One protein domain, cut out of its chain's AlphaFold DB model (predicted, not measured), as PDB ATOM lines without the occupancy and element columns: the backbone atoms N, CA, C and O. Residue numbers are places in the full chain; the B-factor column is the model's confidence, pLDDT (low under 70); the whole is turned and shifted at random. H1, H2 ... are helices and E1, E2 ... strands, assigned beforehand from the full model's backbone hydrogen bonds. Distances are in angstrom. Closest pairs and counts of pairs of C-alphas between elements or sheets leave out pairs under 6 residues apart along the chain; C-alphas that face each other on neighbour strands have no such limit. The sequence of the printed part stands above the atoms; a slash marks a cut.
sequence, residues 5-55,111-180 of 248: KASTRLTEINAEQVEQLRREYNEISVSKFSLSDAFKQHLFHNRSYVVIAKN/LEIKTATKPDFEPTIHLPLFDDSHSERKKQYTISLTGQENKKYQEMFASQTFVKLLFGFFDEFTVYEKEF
ATOM      1  N   LYS A   5     155.561 218.977 115.063       89.12
ATOM      2  CA  LYS A   5     154.231 218.680 114.516       89.12
ATOM      3  C   LYS A   5     153.259 219.803 114.858       89.12
ATOM      4  O   LYS A   5     152.990 220.025 116.033       89.12
ATOM      5  N   ALA A   6     152.689 220.440 113.841       89.06
ATOM      6  CA  ALA A   6     151.498 221.271 113.992       89.06
ATOM      7  C   ALA A   6     150.276 220.385 113.739       89.06
ATOM      8  O   ALA A   6     150.246 219.668 112.740       89.06
ATOM      9  N   SER A   7     149.313 220.356 114.664       91.62
ATOM     10  CA  SER A   7     148.138 219.485 114.543       91.62
ATOM     11  C   SER A   7     146.845 220.210 114.871       91.62
ATOM     12  O   SER A   7     146.808 221.051 115.764       91.62
ATOM     13  N   THR A   8     145.781 219.848 114.165       91.06
ATOM     14  CA  THR A   8     144.408 220.275 114.449       91.06
ATOM     15  C   THR A   8     143.463 219.092 114.271       91.06
ATOM     16  O   THR A   8     143.867 218.029 113.796       91.06
ATOM     17  N   ARG A   9     142.203 219.257 114.663       90.38
ATOM     18  CA  ARG A   9     141.138 218.317 114.329       90.38
ATOM     19  C   ARG A   9     140.167 218.998 113.371       90.38
ATOM     20  O   ARG A   9     139.635 220.052 113.705       90.38
ATOM     21  N   LEU A  10     139.963 218.391 112.208       90.12
ATOM     22  CA  LEU A  10     138.944 218.786 111.239       90.12
ATOM     23  C   LEU A  10     137.726 217.893 111.412       90.12
ATOM     24  O   LEU A  10     137.859 216.759 111.860       90.12
ATOM     25  N   THR A  11     136.556 218.399 111.077       91.94
ATOM     26  CA  THR A  11     135.313 217.630 111.069       91.94
ATOM     27  C   THR A  11     135.322 216.524 110.013       91.94
ATOM     28  O   THR A  11     136.224 216.447 109.176       91.94
ATOM     29  N   GLU A  12     134.337 215.629 110.059       89.62
ATOM     30  CA  GLU A  12     134.225 214.528 109.097       89.62
ATOM     31  C   GLU A  12     134.050 215.018 107.650       89.62
ATOM     32  O   GLU A  12     134.765 214.530 106.779       89.62
ATOM     33  N   ILE A  13     133.225 216.045 107.417       90.75
ATOM     34  CA  ILE A  13     133.001 216.636 106.084       90.75
ATOM     35  C   ILE A  13     134.295 217.254 105.545       90.75
ATOM     36  O   ILE A  13     134.709 216.989 104.419       90.75
ATOM     37  N   ASN A  14     134.994 218.035 106.371       92.69
ATOM     38  CA  ASN A  14     136.274 218.613 105.971       92.69
ATOM     39  C   ASN A  14     137.339 217.536 105.738       92.69
ATOM     40  O   ASN A  14     138.185 217.680 104.861       92.69
ATOM     41  N   ALA A  15     137.295 216.428 106.476       91.50
ATOM     42  CA  ALA A  15     138.186 215.308 106.221       91.50
ATOM     43  C   ALA A  15     137.893 214.610 104.884       91.50
ATOM     44  O   ALA A  15     138.829 214.207 104.191       91.50
ATOM     45  N   GLU A  16     136.617 214.482 104.516       92.12
ATOM     46  CA  GLU A  16     136.198 213.991 103.202       92.12
ATOM     47  C   GLU A  16     136.686 214.913 102.086       92.12
ATOM     48  O   GLU A  16     137.251 214.404 101.121       92.12
ATOM     49  N   GLN A  17     136.612 216.237 102.264       93.69
ATOM     50  CA  GLN A  17     137.155 217.192 101.291       93.69
ATOM     51  C   GLN A  17     138.656 217.021 101.056       93.69
ATOM     52  O   GLN A  17     139.118 217.005  99.914       93.69
ATOM     53  N   VAL A  18     139.439 216.821 102.118       94.44
ATOM     54  CA  VAL A  18     140.883 216.577 101.972       94.44
ATOM     55  C   VAL A  18     141.165 215.268 101.224       94.44
ATOM     56  O   VAL A  18     142.116 215.191 100.442       94.44
ATOM     57  N   GLU A  19     140.374 214.221 101.460       94.75
ATOM     58  CA  GLU A  19     140.539 212.951 100.750       94.75
ATOM     59  C   GLU A  19     140.036 213.020  99.304       94.75
ATOM     60  O   GLU A  19     140.658 212.411  98.433       94.75
ATOM     61  N   GLN A  20     138.982 213.789  99.022       95.94
ATOM     62  CA  GLN A  20     138.530 214.079  97.663       95.94
ATOM     63  C   GLN A  20     139.616 214.827  96.886       95.94
ATOM     64  O   GLN A  20     140.035 214.344  95.836       95.94
ATOM     65  N   LEU A  21     140.185 215.893  97.464       96.12
ATOM     66  CA  LEU A  21     141.328 216.603  96.886       96.12
ATOM     67  C   LEU A  21     142.473 215.649  96.553       96.12
ATOM     68  O   LEU A  21     143.040 215.699  95.465       96.12
ATOM     69  N   ARG A  22     142.827 214.757  97.486       95.50
ATOM     70  CA  ARG A  22     143.897 213.780  97.264       95.50
ATOM     71  C   ARG A  22     143.570 212.832  96.111       95.50
ATOM     72  O   ARG A  22     144.484 212.481  95.369       95.50
ATOM     73  N   ARG A  23     142.325 212.365  95.994       96.12
ATOM     74  CA  ARG A  23     141.901 211.460  94.914       96.12
ATOM     75  C   ARG A  23     141.986 212.160  93.565       96.12
ATOM     76  O   ARG A  23     142.754 211.698  92.730       96.12
ATOM     77  N   GLU A  24     141.313 213.297  93.415       96.25
ATOM     78  CA  GLU A  24     141.280 214.065  92.163       96.25
ATOM     79  C   GLU A  24     142.687 214.495  91.729       96.25
ATOM     80  O   GLU A  24     143.080 214.314  90.577       96.25
ATOM     81  N   TYR A  25     143.515 214.964  92.667       95.38
ATOM     82  CA  TYR A  25     144.901 215.327  92.373       95.38
ATOM     83  C   TYR A  25     145.713 214.138  91.835       95.38
ATOM     84  O   TYR A  25     146.479 214.277  90.880       95.38
ATOM     85  N   ASN A  26     145.564 212.961  92.450       94.38
ATOM     86  CA  ASN A  26     146.323 211.765  92.079       94.38
ATOM     87  C   ASN A  26     145.846 211.127  90.765       94.38
ATOM     88  O   ASN A  26     146.551 210.275  90.227       94.38
ATOM     89  N   GLU A  27     144.670 211.498  90.258       93.31
ATOM     90  CA  GLU A  27     144.201 211.078  88.933       93.31
ATOM     91  C   GLU A  27     144.917 211.839  87.813       93.31
ATOM     92  O   GLU A  27     145.198 211.272  86.755       93.31
ATOM     93  N   ILE A  28     145.263 213.109  88.053       91.44
ATOM     94  CA  ILE A  28     145.862 213.983  87.036       91.44
ATOM     95  C   ILE A  28     147.382 214.138  87.173       91.44
ATOM     96  O   ILE A  28     148.045 214.446  86.183       91.44
ATOM     97  N   SER A  29     147.948 213.898  88.360       89.12
ATOM     98  CA  SER A  29     149.384 214.014  88.643       89.12
ATOM     99  C   SER A  29     150.057 212.654  88.836       89.12
ATOM    100  O   SER A  29     149.540 211.768  89.511       89.12
ATOM    101  N   VAL A  30     151.273 212.497  88.303       85.94
ATOM    102  CA  VAL A  30     152.121 211.317  88.572       85.94
ATOM    103  C   VAL A  30     152.683 211.335  90.006       85.94
ATOM    104  O   VAL A  30     153.009 210.284  90.563       85.94
ATOM    105  N   SER A  31     152.783 212.513  90.627       87.69
ATOM    106  CA  SER A  31     153.195 212.667  92.025       87.69
ATOM    107  C   SER A  31     151.999 212.486  92.954       87.69
ATOM    108  O   SER A  31     150.936 213.053  92.724       87.69
ATOM    109  N   LYS A  32     152.169 211.748  94.055       91.38
ATOM    110  CA  LYS A  32     151.116 211.650  95.075       91.38
ATOM    111  C   LYS A  32     150.986 212.962  95.846       91.38
ATOM    112  O   LYS A  32     151.986 213.475  96.350       91.38
ATOM    113  N   PHE A  33     149.757 213.439  96.028       94.12
ATOM    114  CA  PHE A  33     149.476 214.634  96.815       94.12
ATOM    115  C   PHE A  33     149.978 214.497  98.258       94.12
ATOM    116  O   PHE A  33     149.634 213.556  98.981       94.12
ATOM    117  N   SER A  34     150.743 215.493  98.702       93.81
ATOM    118  CA  SER A  34     151.214 215.623 100.077       93.81
ATOM    119  C   SER A  34     150.698 216.925 100.670       93.81
ATOM    120  O   SER A  34     151.261 217.991 100.426       93.81
ATOM    121  N   LEU A  35     149.670 216.828 101.519       94.00
ATOM    122  CA  LEU A  35     149.133 217.983 102.245       94.00
ATOM    123  C   LEU A  35     150.231 218.707 103.034       94.00
ATOM    124  O   LEU A  35     150.287 219.930 103.047       94.00
ATOM    125  N   SER A  36     151.137 217.951 103.663       93.81
ATOM    126  CA  SER A  36     152.220 218.545 104.447       93.81
ATOM    127  C   SER A  36     153.220 219.317 103.603       93.81
ATOM    128  O   SER A  36     153.847 220.220 104.145       93.81
ATOM    129  N   ASP A  37     153.424 218.945 102.345       94.25
ATOM    130  CA  ASP A  37     154.335 219.667 101.464       94.25
ATOM    131  C   ASP A  37     153.630 220.867 100.822       94.25
ATOM    132  O   ASP A  37     154.125 221.984 100.930       94.25
ATOM    133  N   ALA A  38     152.427 220.670 100.272       95.12
ATOM    134  CA  ALA A  38     151.616 221.742  99.691       95.12
ATOM    135  C   ALA A  38     151.367 222.885 100.692       95.12
ATOM    136  O   ALA A  38     151.611 224.048 100.381       95.12
ATOM    137  N   PHE A  39     151.011 222.547 101.936       95.81
ATOM    138  CA  PHE A  39     150.812 223.531 102.996       95.81
ATOM    139  C   PHE A  39     152.082 224.341 103.300       95.81
ATOM    140  O   PHE A  39     152.013 225.548 103.504       95.81
ATOM    141  N   LYS A  40     153.265 223.715 103.308       95.19
ATOM    142  CA  LYS A  40     154.534 224.430 103.539       95.19
ATOM    143  C   LYS A  40     154.917 225.327 102.371       95.19
ATOM    144  O   LYS A  40     155.490 226.390 102.592       95.19
ATOM    145  N   GLN A  41     154.635 224.890 101.146       94.81
ATOM    146  CA  GLN A  41     154.879 225.677  99.938       94.81
ATOM    147  C   GLN A  41     154.026 226.946  99.949       94.81
ATOM    148  O   GLN A  41     154.561 228.034  99.742       94.81
ATOM    149  N   HIS A  42     152.752 226.833 100.322       94.88
ATOM    150  CA  HIS A  42     151.902 227.984 100.610       94.88
ATOM    151  C   HIS A  42     152.499 228.847 101.734       94.88
ATOM    152  O   HIS A  42     152.853 230.002 101.517       94.88
ATOM    153  N   LEU A  43     152.726 228.263 102.911       94.06
ATOM    154  CA  LEU A  43     153.052 229.025 104.112       94.06
ATOM    155  C   LEU A  43     154.405 229.757 104.048       94.06
ATOM    156  O   LEU A  43     154.538 230.875 104.539       94.06
ATOM    157  N   PHE A  44     155.440 229.123 103.490       93.44
ATOM    158  CA  PHE A  44     156.807 229.655 103.523       93.44
ATOM    159  C   PHE A  44     157.281 230.268 102.210       93.44
ATOM    160  O   PHE A  44     158.306 230.961 102.227       93.44
ATOM    161  N   HIS A  45     156.581 229.989 101.110       92.31
ATOM    162  CA  HIS A  45     156.972 230.398  99.763       92.31
ATOM    163  C   HIS A  45     155.836 231.063  98.977       92.31
ATOM    164  O   HIS A  45     156.056 231.426  97.825       92.31
ATOM    165  N   ASN A  46     154.656 231.239  99.584       91.62
ATOM    166  CA  ASN A  46     153.465 231.807  98.953       91.62
ATOM    167  C   ASN A  46     153.019 231.038  97.697       91.62
ATOM    168  O   ASN A  46     152.480 231.619  96.765       91.62
ATOM    169  N   ARG A  47     153.309 229.732  97.631       93.38
ATOM    170  CA  ARG A  47     153.011 228.876  96.476       93.38
ATOM    171  C   ARG A  47     151.744 228.068  96.730       93.38
ATOM    172  O   ARG A  47     151.817 226.916  97.158       93.38
ATOM    173  N   SER A  48     150.605 228.701  96.483       94.19
ATOM    174  CA  SER A  48     149.261 228.131  96.672       94.19
ATOM    175  C   SER A  48     148.724 227.453  95.412       94.19
ATOM    176  O   SER A  48     147.821 226.627  95.490       94.19
ATOM    177  N   TYR A  49     149.282 227.779  94.247       94.88
ATOM    178  CA  TYR A  49     148.784 227.293  92.969       94.88
ATOM    179  C   TYR A  49     149.669 226.178  92.435       94.88
ATOM    180  O   TYR A  49     150.900 226.290  92.424       94.88
ATOM    181  N   VAL A  50     149.036 225.108  91.967       94.56
ATOM    182  CA  VAL A  50     149.724 223.983  91.342       94.56
ATOM    183  C   VAL A  50     149.242 223.848  89.912       94.56
ATOM    184  O   VAL A  50     148.058 223.641  89.688       94.56
ATOM    185  N   VAL A  51     150.153 223.929  88.946       93.69
ATOM    186  CA  VAL A  51     149.847 223.585  87.558       93.69
ATOM    187  C   VAL A  51     150.382 222.196  87.257       93.69
ATOM    188  O   VAL A  51     151.580 221.939  87.384       93.69
ATOM    189  N   ILE A  52     149.490 221.312  86.828       93.81
ATOM    190  CA  ILE A  52     149.819 220.015  86.259       93.81
ATOM    191  C   ILE A  52     149.902 220.185  84.743       93.81
ATOM    192  O   ILE A  52     148.893 220.229  84.038       93.81
ATOM    193  N   ALA A  53     151.125 220.318  84.237       92.19
ATOM    194  CA  ALA A  53     151.387 220.342  82.806       92.19
ATOM    195  C   ALA A  53     151.362 218.916  82.255       92.19
ATOM    196  O   ALA A  53     152.109 218.063  82.736       92.19
ATOM    197  N   LYS A  54     150.555 218.659  81.226       92.94
ATOM    198  CA  LYS A  54     150.508 217.378  80.509       92.94
ATOM    199  C   LYS A  54     151.135 217.529  79.134       92.94
ATOM    200  O   LYS A  54     150.916 218.532  78.461       92.94
ATOM    201  N   ASN A  55     151.917 216.544  78.714       93.81
ATOM    202  CA  ASN A  55     152.418 216.494  77.347       93.81
ATOM    203  C   ASN A  55     151.668 215.421  76.561       93.81
ATOM    204  O   ASN A  55     151.913 214.228  76.758       93.81
ATOM    205  N   LEU A 111     154.113 217.125  84.486       90.75
ATOM    206  CA  LEU A 111     155.042 217.907  85.293       90.75
ATOM    207  C   LEU A 111     154.246 218.799  86.244       90.75
ATOM    208  O   LEU A 111     153.329 219.498  85.825       90.75
ATOM    209  N   GLU A 112     154.612 218.768  87.520       90.94
ATOM    210  CA  GLU A 112     153.998 219.590  88.558       90.94
ATOM    211  C   GLU A 112     154.806 220.871  88.764       90.94
ATOM    212  O   GLU A 112     156.015 220.826  88.999       90.94
ATOM    213  N   ILE A 113     154.124 222.011  88.714       89.56
ATOM    214  CA  ILE A 113     154.708 223.331  88.923       89.56
ATOM    215  C   ILE A 113     153.966 224.023  90.060       89.56
ATOM    216  O   ILE A 113     152.763 224.251  89.974       89.56
ATOM    217  N   LYS A 114     154.694 224.385  91.120       91.06
ATOM    218  CA  LYS A 114     154.156 225.136  92.263       91.06
ATOM    219  C   LYS A 114     154.511 226.601  92.109       91.06
ATOM    220  O   LYS A 114     155.693 226.939  92.078       91.06
ATOM    221  N   THR A 115     153.507 227.461  92.059       90.00
ATOM    222  CA  THR A 115     153.689 228.884  91.773       90.00
ATOM    223  C   THR A 115     152.895 229.763  92.732       90.00
ATOM    224  O   THR A 115     151.879 229.354  93.294       90.00
ATOM    225  N   ALA A 116     153.408 230.974  92.941       89.69
ATOM    226  CA  ALA A 116     152.730 232.037  93.676       89.69
ATOM    227  C   ALA A 116     151.806 232.869  92.778       89.69
ATOM    228  O   ALA A 116     150.933 233.581  93.267       89.69
ATOM    229  N   THR A 117     151.991 232.784  91.461       89.81
ATOM    230  CA  THR A 117     151.197 233.532  90.488       89.81
ATOM    231  C   THR A 117     149.987 232.710  90.089       89.81
ATOM    232  O   THR A 117     150.145 231.602  89.574       89.81
ATOM    233  N   LYS A 118     148.787 233.258  90.300       91.06
ATOM    234  CA  LYS A 118     147.542 232.626  89.865       91.06
ATOM    235  C   LYS A 118     147.550 232.478  88.334       91.06
ATOM    236  O   LYS A 118     147.707 233.491  87.652       91.06
ATOM    237  N   PRO A 119     147.407 231.257  87.794       90.00
ATOM    238  CA  PRO A 119     147.280 231.052  86.358       90.00
ATOM    239  C   PRO A 119     146.051 231.760  85.767       90.00
ATOM    240  O   PRO A 119     145.038 231.932  86.443       90.00
ATOM    241  N   ASP A 120     146.142 232.163  84.502       89.31
ATOM    242  CA  ASP A 120     145.122 232.915  83.757       89.31
ATOM    243  C   ASP A 120     144.099 232.015  83.037       89.31
ATOM    244  O   ASP A 120     143.499 232.407  82.038       89.31
ATOM    245  N   PHE A 121     143.892 230.800  83.544       89.50
ATOM    246  CA  PHE A 121     142.970 229.810  82.990       89.50
ATOM    247  C   PHE A 121     142.181 229.103  84.094       89.50
ATOM    248  O   PHE A 121     142.483 229.247  85.279       89.50
ATOM    249  N   GLU A 122     141.145 228.366  83.696       92.81
ATOM    250  CA  GLU A 122     140.181 227.774  84.624       92.81
ATOM    251  C   GLU A 122     140.823 226.751  85.576       92.81
ATOM    252  O   GLU A 122     141.663 225.942  85.155       92.81
ATOM    253  N   PRO A 123     140.434 226.764  86.863       95.25
ATOM    254  CA  PRO A 123     140.900 225.785  87.825       95.25
ATOM    255  C   PRO A 123     140.283 224.415  87.549       95.25
ATOM    256  O   PRO A 123     139.118 224.286  87.184       95.25
ATOM    257  N   THR A 124     141.076 223.373  87.770       95.31
ATOM    258  CA  THR A 124     140.631 221.980  87.662       95.31
ATOM    259  C   THR A 124     140.133 221.467  89.005       95.31
ATOM    260  O   THR A 124     139.114 220.790  89.057       95.31
ATOM    261  N   ILE A 125     140.840 221.799  90.091       95.38
ATOM    262  CA  ILE A 125     140.473 221.392  91.449       95.38
ATOM    263  C   ILE A 125     140.588 222.600  92.373       95.38
ATOM    264  O   ILE A 125     141.671 223.166  92.542       95.38
ATOM    265  N   HIS A 126     139.479 222.960  93.011       95.44
ATOM    266  CA  HIS A 126     139.431 223.932  94.100       95.44
ATOM    267  C   HIS A 126     138.423 223.440  95.136       95.44
ATOM    268  O   HIS A 126     137.223 223.414  94.880       95.44
ATOM    269  N   LEU A 127     138.931 222.990  96.283       94.44
ATOM    270  CA  LEU A 127     138.130 222.359  97.332       94.44
ATOM    271  C   LEU A 127     138.394 223.069  98.665       94.44
ATOM    272  O   LEU A 127     139.215 222.589  99.455       94.44
ATOM    273  N   PRO A 128     137.745 224.224  98.906       95.25
ATOM    274  CA  PRO A 128     137.843 224.912 100.184       95.25
ATOM    275  C   PRO A 128     137.224 224.071 101.308       95.25
ATOM    276  O   PRO A 128     136.383 223.194 101.081       95.25
ATOM    277  N   LEU A 129     137.643 224.352 102.541       93.81
ATOM    278  CA  LEU A 129     137.026 223.759 103.725       93.81
ATOM    279  C   LEU A 129     135.726 224.495 104.067       93.81
ATOM    280  O   LEU A 129     135.581 225.691 103.827       93.81
ATOM    281  N   PHE A 130     134.780 223.780 104.666       89.88
ATOM    282  CA  PHE A 130     133.503 224.331 105.101       89.88
ATOM    283  C   PHE A 130     133.559 224.797 106.555       89.88
ATOM    284  O   PHE A 130     134.190 224.154 107.402       89.88
ATOM    285  N   ASP A 131     132.829 225.871 106.863       83.06
ATOM    286  CA  ASP A 131     132.472 226.204 108.243       83.06
ATOM    287  C   ASP A 131     131.336 225.285 108.709       83.06
ATOM    288  O   ASP A 131     130.154 225.546 108.488       83.06
ATOM    289  N   ASP A 132     131.705 224.165 109.325       78.12
ATOM    290  CA  ASP A 132     130.777 223.180 109.870       78.12
ATOM    291  C   ASP A 132     130.922 223.051 111.391       78.12
ATOM    292  O   ASP A 132     131.022 221.964 111.970       78.12
ATOM    293  N   SER A 133     130.877 224.203 112.059       70.31
ATOM    294  CA  SER A 133     130.946 224.346 113.520       70.31
ATOM    295  C   SER A 133     129.977 223.454 114.321       70.31
ATOM    296  O   SER A 133     130.220 223.207 115.504       70.31
ATOM    297  N   HIS A 134     128.931 222.915 113.688       69.50
ATOM    298  CA  HIS A 134     127.932 222.024 114.286       69.50
ATOM    299  C   HIS A 134     128.244 220.518 114.178       69.50
ATOM    300  O   HIS A 134     127.502 219.708 114.729       69.50
ATOM    301  N   SER A 135     129.319 220.111 113.492       74.94
ATOM    302  CA  SER A 135     129.673 218.693 113.331       74.94
ATOM    303  C   SER A 135     130.552 218.187 114.485       74.94
ATOM    304  O   SER A 135     131.635 218.712 114.766       74.94
ATOM    305  N   GLU A 136     130.091 217.145 115.183       73.75
ATOM    306  CA  GLU A 136     130.742 216.644 116.403       73.75
ATOM    307  C   GLU A 136     131.948 215.734 116.127       73.75
ATOM    308  O   GLU A 136     132.898 215.679 116.917       73.75
ATOM    309  N   ARG A 137     131.944 215.013 114.999       79.50
ATOM    310  CA  ARG A 137     132.998 214.047 114.665       79.50
ATOM    311  C   ARG A 137     134.192 214.750 114.051       79.50
ATOM    312  O   ARG A 137     134.066 215.379 113.006       79.50
ATOM    313  N   LYS A 138     135.366 214.591 114.673       86.00
ATOM    314  CA  LYS A 138     136.604 215.225 114.207       86.00
ATOM    315  C   LYS A 138     137.755 214.232 114.027       86.00
ATOM    316  O   LYS A 138     138.047 213.449 114.930       86.00
ATOM    317  N   LYS A 139     138.453 214.310 112.891       89.38
ATOM    318  CA  LYS A 139     139.680 213.569 112.556       89.38
ATOM    319  C   LYS A 139     140.908 214.467 112.736       89.38
ATOM    320  O   LYS A 139     140.872 215.660 112.446       89.38
ATOM    321  N   GLN A 140     142.004 213.908 113.252       90.88
ATOM    322  CA  GLN A 140     143.245 214.654 113.480       90.88
ATOM    323  C   GLN A 140     144.057 214.799 112.188       90.88
ATOM    324  O   GLN A 140     144.310 213.816 111.501       90.88
ATOM    325  N   TYR A 141     144.533 216.015 111.922       90.12
ATOM    326  CA  TYR A 141     145.448 216.343 110.832       90.12
ATOM    327  C   TYR A 141     146.739 216.922 111.391       90.12
ATOM    328  O   TYR A 141     146.715 217.725 112.326       90.12
ATOM    329  N   THR A 142     147.866 216.521 110.805       90.88
ATOM    330  CA  THR A 142     149.198 216.905 111.271       90.88
ATOM    331  C   THR A 142     150.113 217.258 110.105       90.88
ATOM    332  O   THR A 142     150.268 216.474 109.170       90.88
ATOM    333  N   ILE A 143     150.800 218.393 110.216       92.00
ATOM    334  CA  ILE A 143     151.874 218.822 109.316       92.00
ATOM    335  C   ILE A 143     153.192 218.650 110.063       92.00
ATOM    336  O   ILE A 143     153.337 219.084 111.208       92.00
ATOM    337  N   SER A 144     154.152 217.980 109.427       91.88
ATOM    338  CA  SER A 144     155.465 217.727 110.027       91.88
ATOM    339  C   SER A 144     156.467 218.770 109.559       91.88
ATOM    340  O   SER A 144     156.760 218.832 108.371       91.88
ATOM    341  N   LEU A 145     157.034 219.535 110.485       90.56
ATOM    342  CA  LEU A 145     158.029 220.573 110.235       90.56
ATOM    343  C   LEU A 145     159.427 220.088 110.647       90.56
ATOM    344  O   LEU A 145     159.600 219.386 111.651       90.56
ATOM    345  N   THR A 146     160.444 220.466 109.879       92.12
ATOM    346  CA  THR A 146     161.845 220.376 110.305       92.12
ATOM    347  C   THR A 146     162.129 221.401 111.408       92.12
ATOM    348  O   THR A 146     161.321 222.291 111.669       92.12
ATOM    349  N   GLY A 147     163.285 221.307 112.074       91.19
ATOM    350  CA  GLY A 147     163.651 222.274 113.118       91.19
ATOM    351  C   GLY A 147     163.704 223.722 112.617       91.19
ATOM    352  O   GLY A 147     163.200 224.619 113.291       91.19
ATOM    353  N   GLN A 148     164.243 223.944 111.413       91.06
ATOM    354  CA  GLN A 148     164.299 225.272 110.792       91.06
ATOM    355  C   GLN A 148     162.908 225.771 110.384       91.06
ATOM    356  O   GLN A 148     162.555 226.909 110.685       91.06
ATOM    357  N   GLU A 149     162.092 224.911 109.766       93.38
ATOM    358  CA  GLU A 149     160.710 225.245 109.400       93.38
ATOM    359  C   GLU A 149     159.866 225.580 110.634       93.38
ATOM    360  O   GLU A 149     159.086 226.523 110.603       93.38
ATOM    361  N   ASN A 150     160.036 224.846 111.739       92.06
ATOM    362  CA  ASN A 150     159.319 225.123 112.980       92.06
ATOM    363  C   ASN A 150     159.725 226.468 113.584       92.06
ATOM    364  O   ASN A 150     158.861 227.217 114.021       92.06
ATOM    365  N   LYS A 151     161.021 226.801 113.581       92.06
ATOM    366  CA  LYS A 151     161.483 228.112 114.052       92.06
ATOM    367  C   LYS A 151     160.838 229.240 113.235       92.06
ATOM    368  O   LYS A 151     160.212 230.121 113.815       92.06
ATOM    369  N   LYS A 152     160.887 229.134 111.902       93.06
ATOM    370  CA  LYS A 152     160.254 230.091 110.982       93.06
ATOM    371  C   LYS A 152     158.735 230.170 111.181       93.06
ATOM    372  O   LYS A 152     158.176 231.259 111.180       93.06
ATOM    373  N   TYR A 153     158.070 229.030 111.389       92.06
ATOM    374  CA  TYR A 153     156.637 228.962 111.690       92.06
ATOM    375  C   TYR A 153     156.284 229.768 112.946       92.06
ATOM    376  O   TYR A 153     155.370 230.586 112.910       92.06
ATOM    377  N   GLN A 154     157.022 229.562 114.039       91.62
ATOM    378  CA  GLN A 154     156.783 230.271 115.298       91.62
ATOM    379  C   GLN A 154     157.067 231.772 115.166       91.62
ATOM    380  O   GLN A 154     156.315 232.573 115.704       91.62
ATOM    381  N   GLU A 155     158.104 232.166 114.424       93.12
ATOM    382  CA  GLU A 155     158.443 233.579 114.198       93.12
ATOM    383  C   GLU A 155     157.386 234.309 113.354       93.12
ATOM    384  O   GLU A 155     156.981 235.417 113.698       93.12
ATOM    385  N   MET A 156     156.919 233.696 112.261       91.81
ATOM    386  CA  MET A 156     155.990 234.335 111.320       91.81
ATOM    387  C   MET A 156     154.525 234.285 111.774       91.81
ATOM    388  O   MET A 156     153.746 235.167 111.417       91.81
ATOM    389  N   PHE A 157     154.136 233.259 112.534       90.81
ATOM    390  CA  PHE A 157     152.728 232.951 112.805       90.81
ATOM    391  C   PHE A 157     152.413 232.757 114.296       90.81
ATOM    392  O   PHE A 157     151.427 232.103 114.627       90.81
ATOM    393  N   ALA A 158     153.203 233.352 115.201       85.88
ATOM    394  CA  ALA A 158     153.025 233.251 116.659       85.88
ATOM    395  C   ALA A 158     151.591 233.540 117.146       85.88
ATOM    396  O   ALA A 158     151.135 232.960 118.130       85.88
ATOM    397  N   SER A 159     150.879 234.447 116.470       88.25
ATOM    398  CA  SER A 159     149.528 234.889 116.830       88.25
ATOM    399  C   SER A 159     148.403 234.136 116.109       88.25
ATOM    400  O   SER A 159     147.229 234.403 116.372       88.25
ATOM    401  N   GLN A 160     148.720 233.204 115.204       90.69
ATOM    402  CA  GLN A 160     147.728 232.492 114.401       90.69
ATOM    403  C   GLN A 160     147.593 231.033 114.834       90.69
ATOM    404  O   GLN A 160     148.570 230.326 115.083       90.69
ATOM    405  N   THR A 161     146.353 230.548 114.900       91.12
ATOM    406  CA  THR A 161     146.105 229.133 115.169       91.12
ATOM    407  C   THR A 161     146.338 228.311 113.906       91.12
ATOM    408  O   THR A 161     145.980 228.722 112.803       91.12
ATOM    409  N   PHE A 162     146.880 227.102 114.070       91.38
ATOM    410  CA  PHE A 162     147.138 226.209 112.939       91.38
ATOM    411  C   PHE A 162     145.869 225.908 112.124       91.38
ATOM    412  O   PHE A 162     145.931 225.838 110.903       91.38
ATOM    413  N   VAL A 163     144.706 225.797 112.778       91.56
ATOM    414  CA  VAL A 163     143.428 225.607 112.077       91.56
ATOM    415  C   VAL A 163     143.093 226.779 111.152       91.56
ATOM    416  O   VAL A 163     142.714 226.535 110.018       91.56
ATOM    417  N   LYS A 164     143.304 228.033 111.576       92.81
ATOM    418  CA  LYS A 164     143.044 229.207 110.728       92.81
ATOM    419  C   LYS A 164     143.973 229.239 109.517       92.81
ATOM    420  O   LYS A 164     143.511 229.474 108.411       92.81
ATOM    421  N   LEU A 165     145.257 228.939 109.727       94.31
ATOM    422  CA  LEU A 165     146.229 228.835 108.636       94.31
ATOM    423  C   LEU A 165     145.853 227.724 107.650       94.31
ATOM    424  O   LEU A 165     146.012 227.889 106.447       94.31
ATOM    425  N   LEU A 166     145.352 226.592 108.152       94.19
ATOM    426  CA  LEU A 166     144.924 225.477 107.311       94.19
ATOM    427  C   LEU A 166     143.699 225.839 106.465       94.19
ATOM    428  O   LEU A 166     143.696 225.528 105.283       94.19
ATOM    429  N   PHE A 167     142.701 226.513 107.040       94.69
ATOM    430  CA  PHE A 167     141.549 227.013 106.282       94.69
ATOM    431  C   PHE A 167     141.985 228.013 105.206       94.69
ATOM    432  O   PHE A 167     141.685 227.791 104.041       94.69
ATOM    433  N   GLY A 168     142.809 229.007 105.560       94.94
ATOM    434  CA  GLY A 168     143.339 229.967 104.583       94.94
ATOM    435  C   GLY A 168     144.129 229.303 103.447       94.94
ATOM    436  O   GLY A 168     143.999 229.701 102.294       94.94
ATOM    437  N   PHE A 169     144.878 228.236 103.745       96.06
ATOM    438  CA  PHE A 169     145.519 227.425 102.712       96.06
ATOM    439  C   PHE A 169     144.499 226.801 101.755       96.06
ATOM    440  O   PHE A 169     144.692 226.904 100.553       96.06
ATOM    441  N   PHE A 170     143.445 226.145 102.246       96.62
ATOM    442  CA  PHE A 170     142.451 225.494 101.380       96.62
ATOM    443  C   PHE A 170     141.570 226.488 100.615       96.62
ATOM    444  O   PHE A 170     141.131 226.170  99.513       96.62
ATOM    445  N   ASP A 171     141.355 227.686 101.158       95.62
ATOM    446  CA  ASP A 171     140.648 228.759 100.457       95.62
ATOM    447  C   ASP A 171     141.423 229.219  99.213       95.62
ATOM    448  O   ASP A 171     140.823 229.504  98.176       95.62
ATOM    449  N   GLU A 172     142.756 229.251  99.293       95.50
ATOM    450  CA  GLU A 172     143.625 229.700  98.199       95.50
ATOM    451  C   GLU A 172     144.132 228.553  97.307       95.50
ATOM    452  O   GLU A 172     144.365 228.735  96.107       95.50
ATOM    453  N   PHE A 173     144.324 227.359  97.873       97.25
ATOM    454  CA  PHE A 173     144.954 226.241  97.186       97.25
ATOM    455  C   PHE A 173     144.122 225.795  95.996       97.25
ATOM    456  O   PHE A 173     142.996 225.320  96.132       97.25
ATOM    457  N   THR A 174     144.718 225.911  94.816       97.00
ATOM    458  CA  THR A 174     144.028 225.618  93.568       97.00
ATOM    459  C   THR A 174     144.948 224.857  92.634       97.00
ATOM    460  O   THR A 174     146.117 225.217  92.450       97.00
ATOM    461  N   VAL A 175     144.411 223.805  92.029       96.88
ATOM    462  CA  VAL A 175     145.103 222.990  91.037       96.88
ATOM    463  C   VAL A 175     144.541 223.314  89.667       96.88
ATOM    464  O   VAL A 175     143.328 223.362  89.473       96.88
ATOM    465  N   TYR A 176     145.438 223.500  88.715       95.50
ATOM    466  CA  TYR A 176     145.127 223.770  87.326       95.50
ATOM    467  C   TYR A 176     145.760 222.700  86.453       95.50
ATOM    468  O   TYR A 176     146.829 222.172  86.770       95.50
ATOM    469  N   GLU A 177     145.142 222.431  85.317       94.06
ATOM    470  CA  GLU A 177     145.657 221.515  84.316       94.06
ATOM    471  C   GLU A 177     145.895 222.258  83.005       94.06
ATOM    472  O   GLU A 177     145.063 223.046  82.559       94.06
ATOM    473  N   LYS A 178     147.048 222.008  82.382       92.25
ATOM    474  CA  LYS A 178     147.351 222.535  81.054       92.25
ATOM    475  C   LYS A 178     147.989 221.459  80.199       92.25
ATOM    476  O   LYS A 178     149.086 220.986  80.499       92.25
ATOM    477  N   GLU A 179     147.307 221.084  79.128       92.44
ATOM    478  CA  GLU A 179     147.846 220.160  78.140       92.44
ATOM    479  C   GLU A 179     148.611 220.916  77.050       92.44
ATOM    480  O   GLU A 179     148.183 221.964  76.566       92.44
ATOM    481  N   PHE A 180     149.766 220.374  76.674       92.44
ATOM    482  CA  PHE A 180     150.609 220.870  75.600       92.44
ATOM    483  C   PHE A 180     150.692 219.830  74.491       92.44
ATOM    484  O   PHE A 180     150.943 218.648  74.741       92.44
TER     485      PHE A 180
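What this domain is: This is residues 5 to 55 and 111 to 180 of the 248 residues of a protein of Pseudomonas amygdali pv. dendropanacis (UniProt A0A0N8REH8). A two-stranded antiparallel ribbon, E1 and E4, and a twisted three-stranded sheet, E3 E2 E5, lie toward opposite ends of the longest axis, with H2 and H4 crossing between them. H1 runs along one side from ribbon to sheet, and H3 follows the end of E4. The printed part has 121 residues, in the order E1 H1 H2 E2 E3 E4 H3 H4 E5; the larger sheet is mixed, and so is the class, helices and strands. It is compact, with a radius of gyration of the C-alphas of 14.7 A and spans of 42 by 34 by 23 A.

Where its parts are: E1, residues 5 to 11, begins at C-alpha 5 (154.231, 218.680, 114.516). H1 is residues 12 to 28, 24.9 A long; H2 is 35 to 45. E2 is 49 to 55, E3 111 to 115, and E4 138 to 145, 22.4 A. H3 is 147 to 157, H4 162 to 172, and E5, 174 to 180, ends at C-alpha 180 (150.609, 220.870, 75.600).

How they stand to each other: E2 is parallel to E5, with N 52 and O 176 2.8 A apart, and antiparallel to E3, with N 51 and O 113 2.8 A apart. H1 and H2 only graze this sheet. E1 and E4 are antiparallel, with N 8 and O 141 3.0 A apart. H2 and H4 touch at 84 degrees, about perpendicular; their closest C-alphas, Phe 39 and Phe 169, are 6.6 A apart. H3 is near H2. Every O i to N i+4 pair is within hydrogen-bond range in H3 and H4, 12 of 13 in H1 and 6 of 7 in H2.

The domain as a whole: Residues 56 to 110 are not printed; C-alphas 55 and 111 are 8.5 A apart across the cut. The link E3 to E4 is long. Residue 134 has pLDDT under 70.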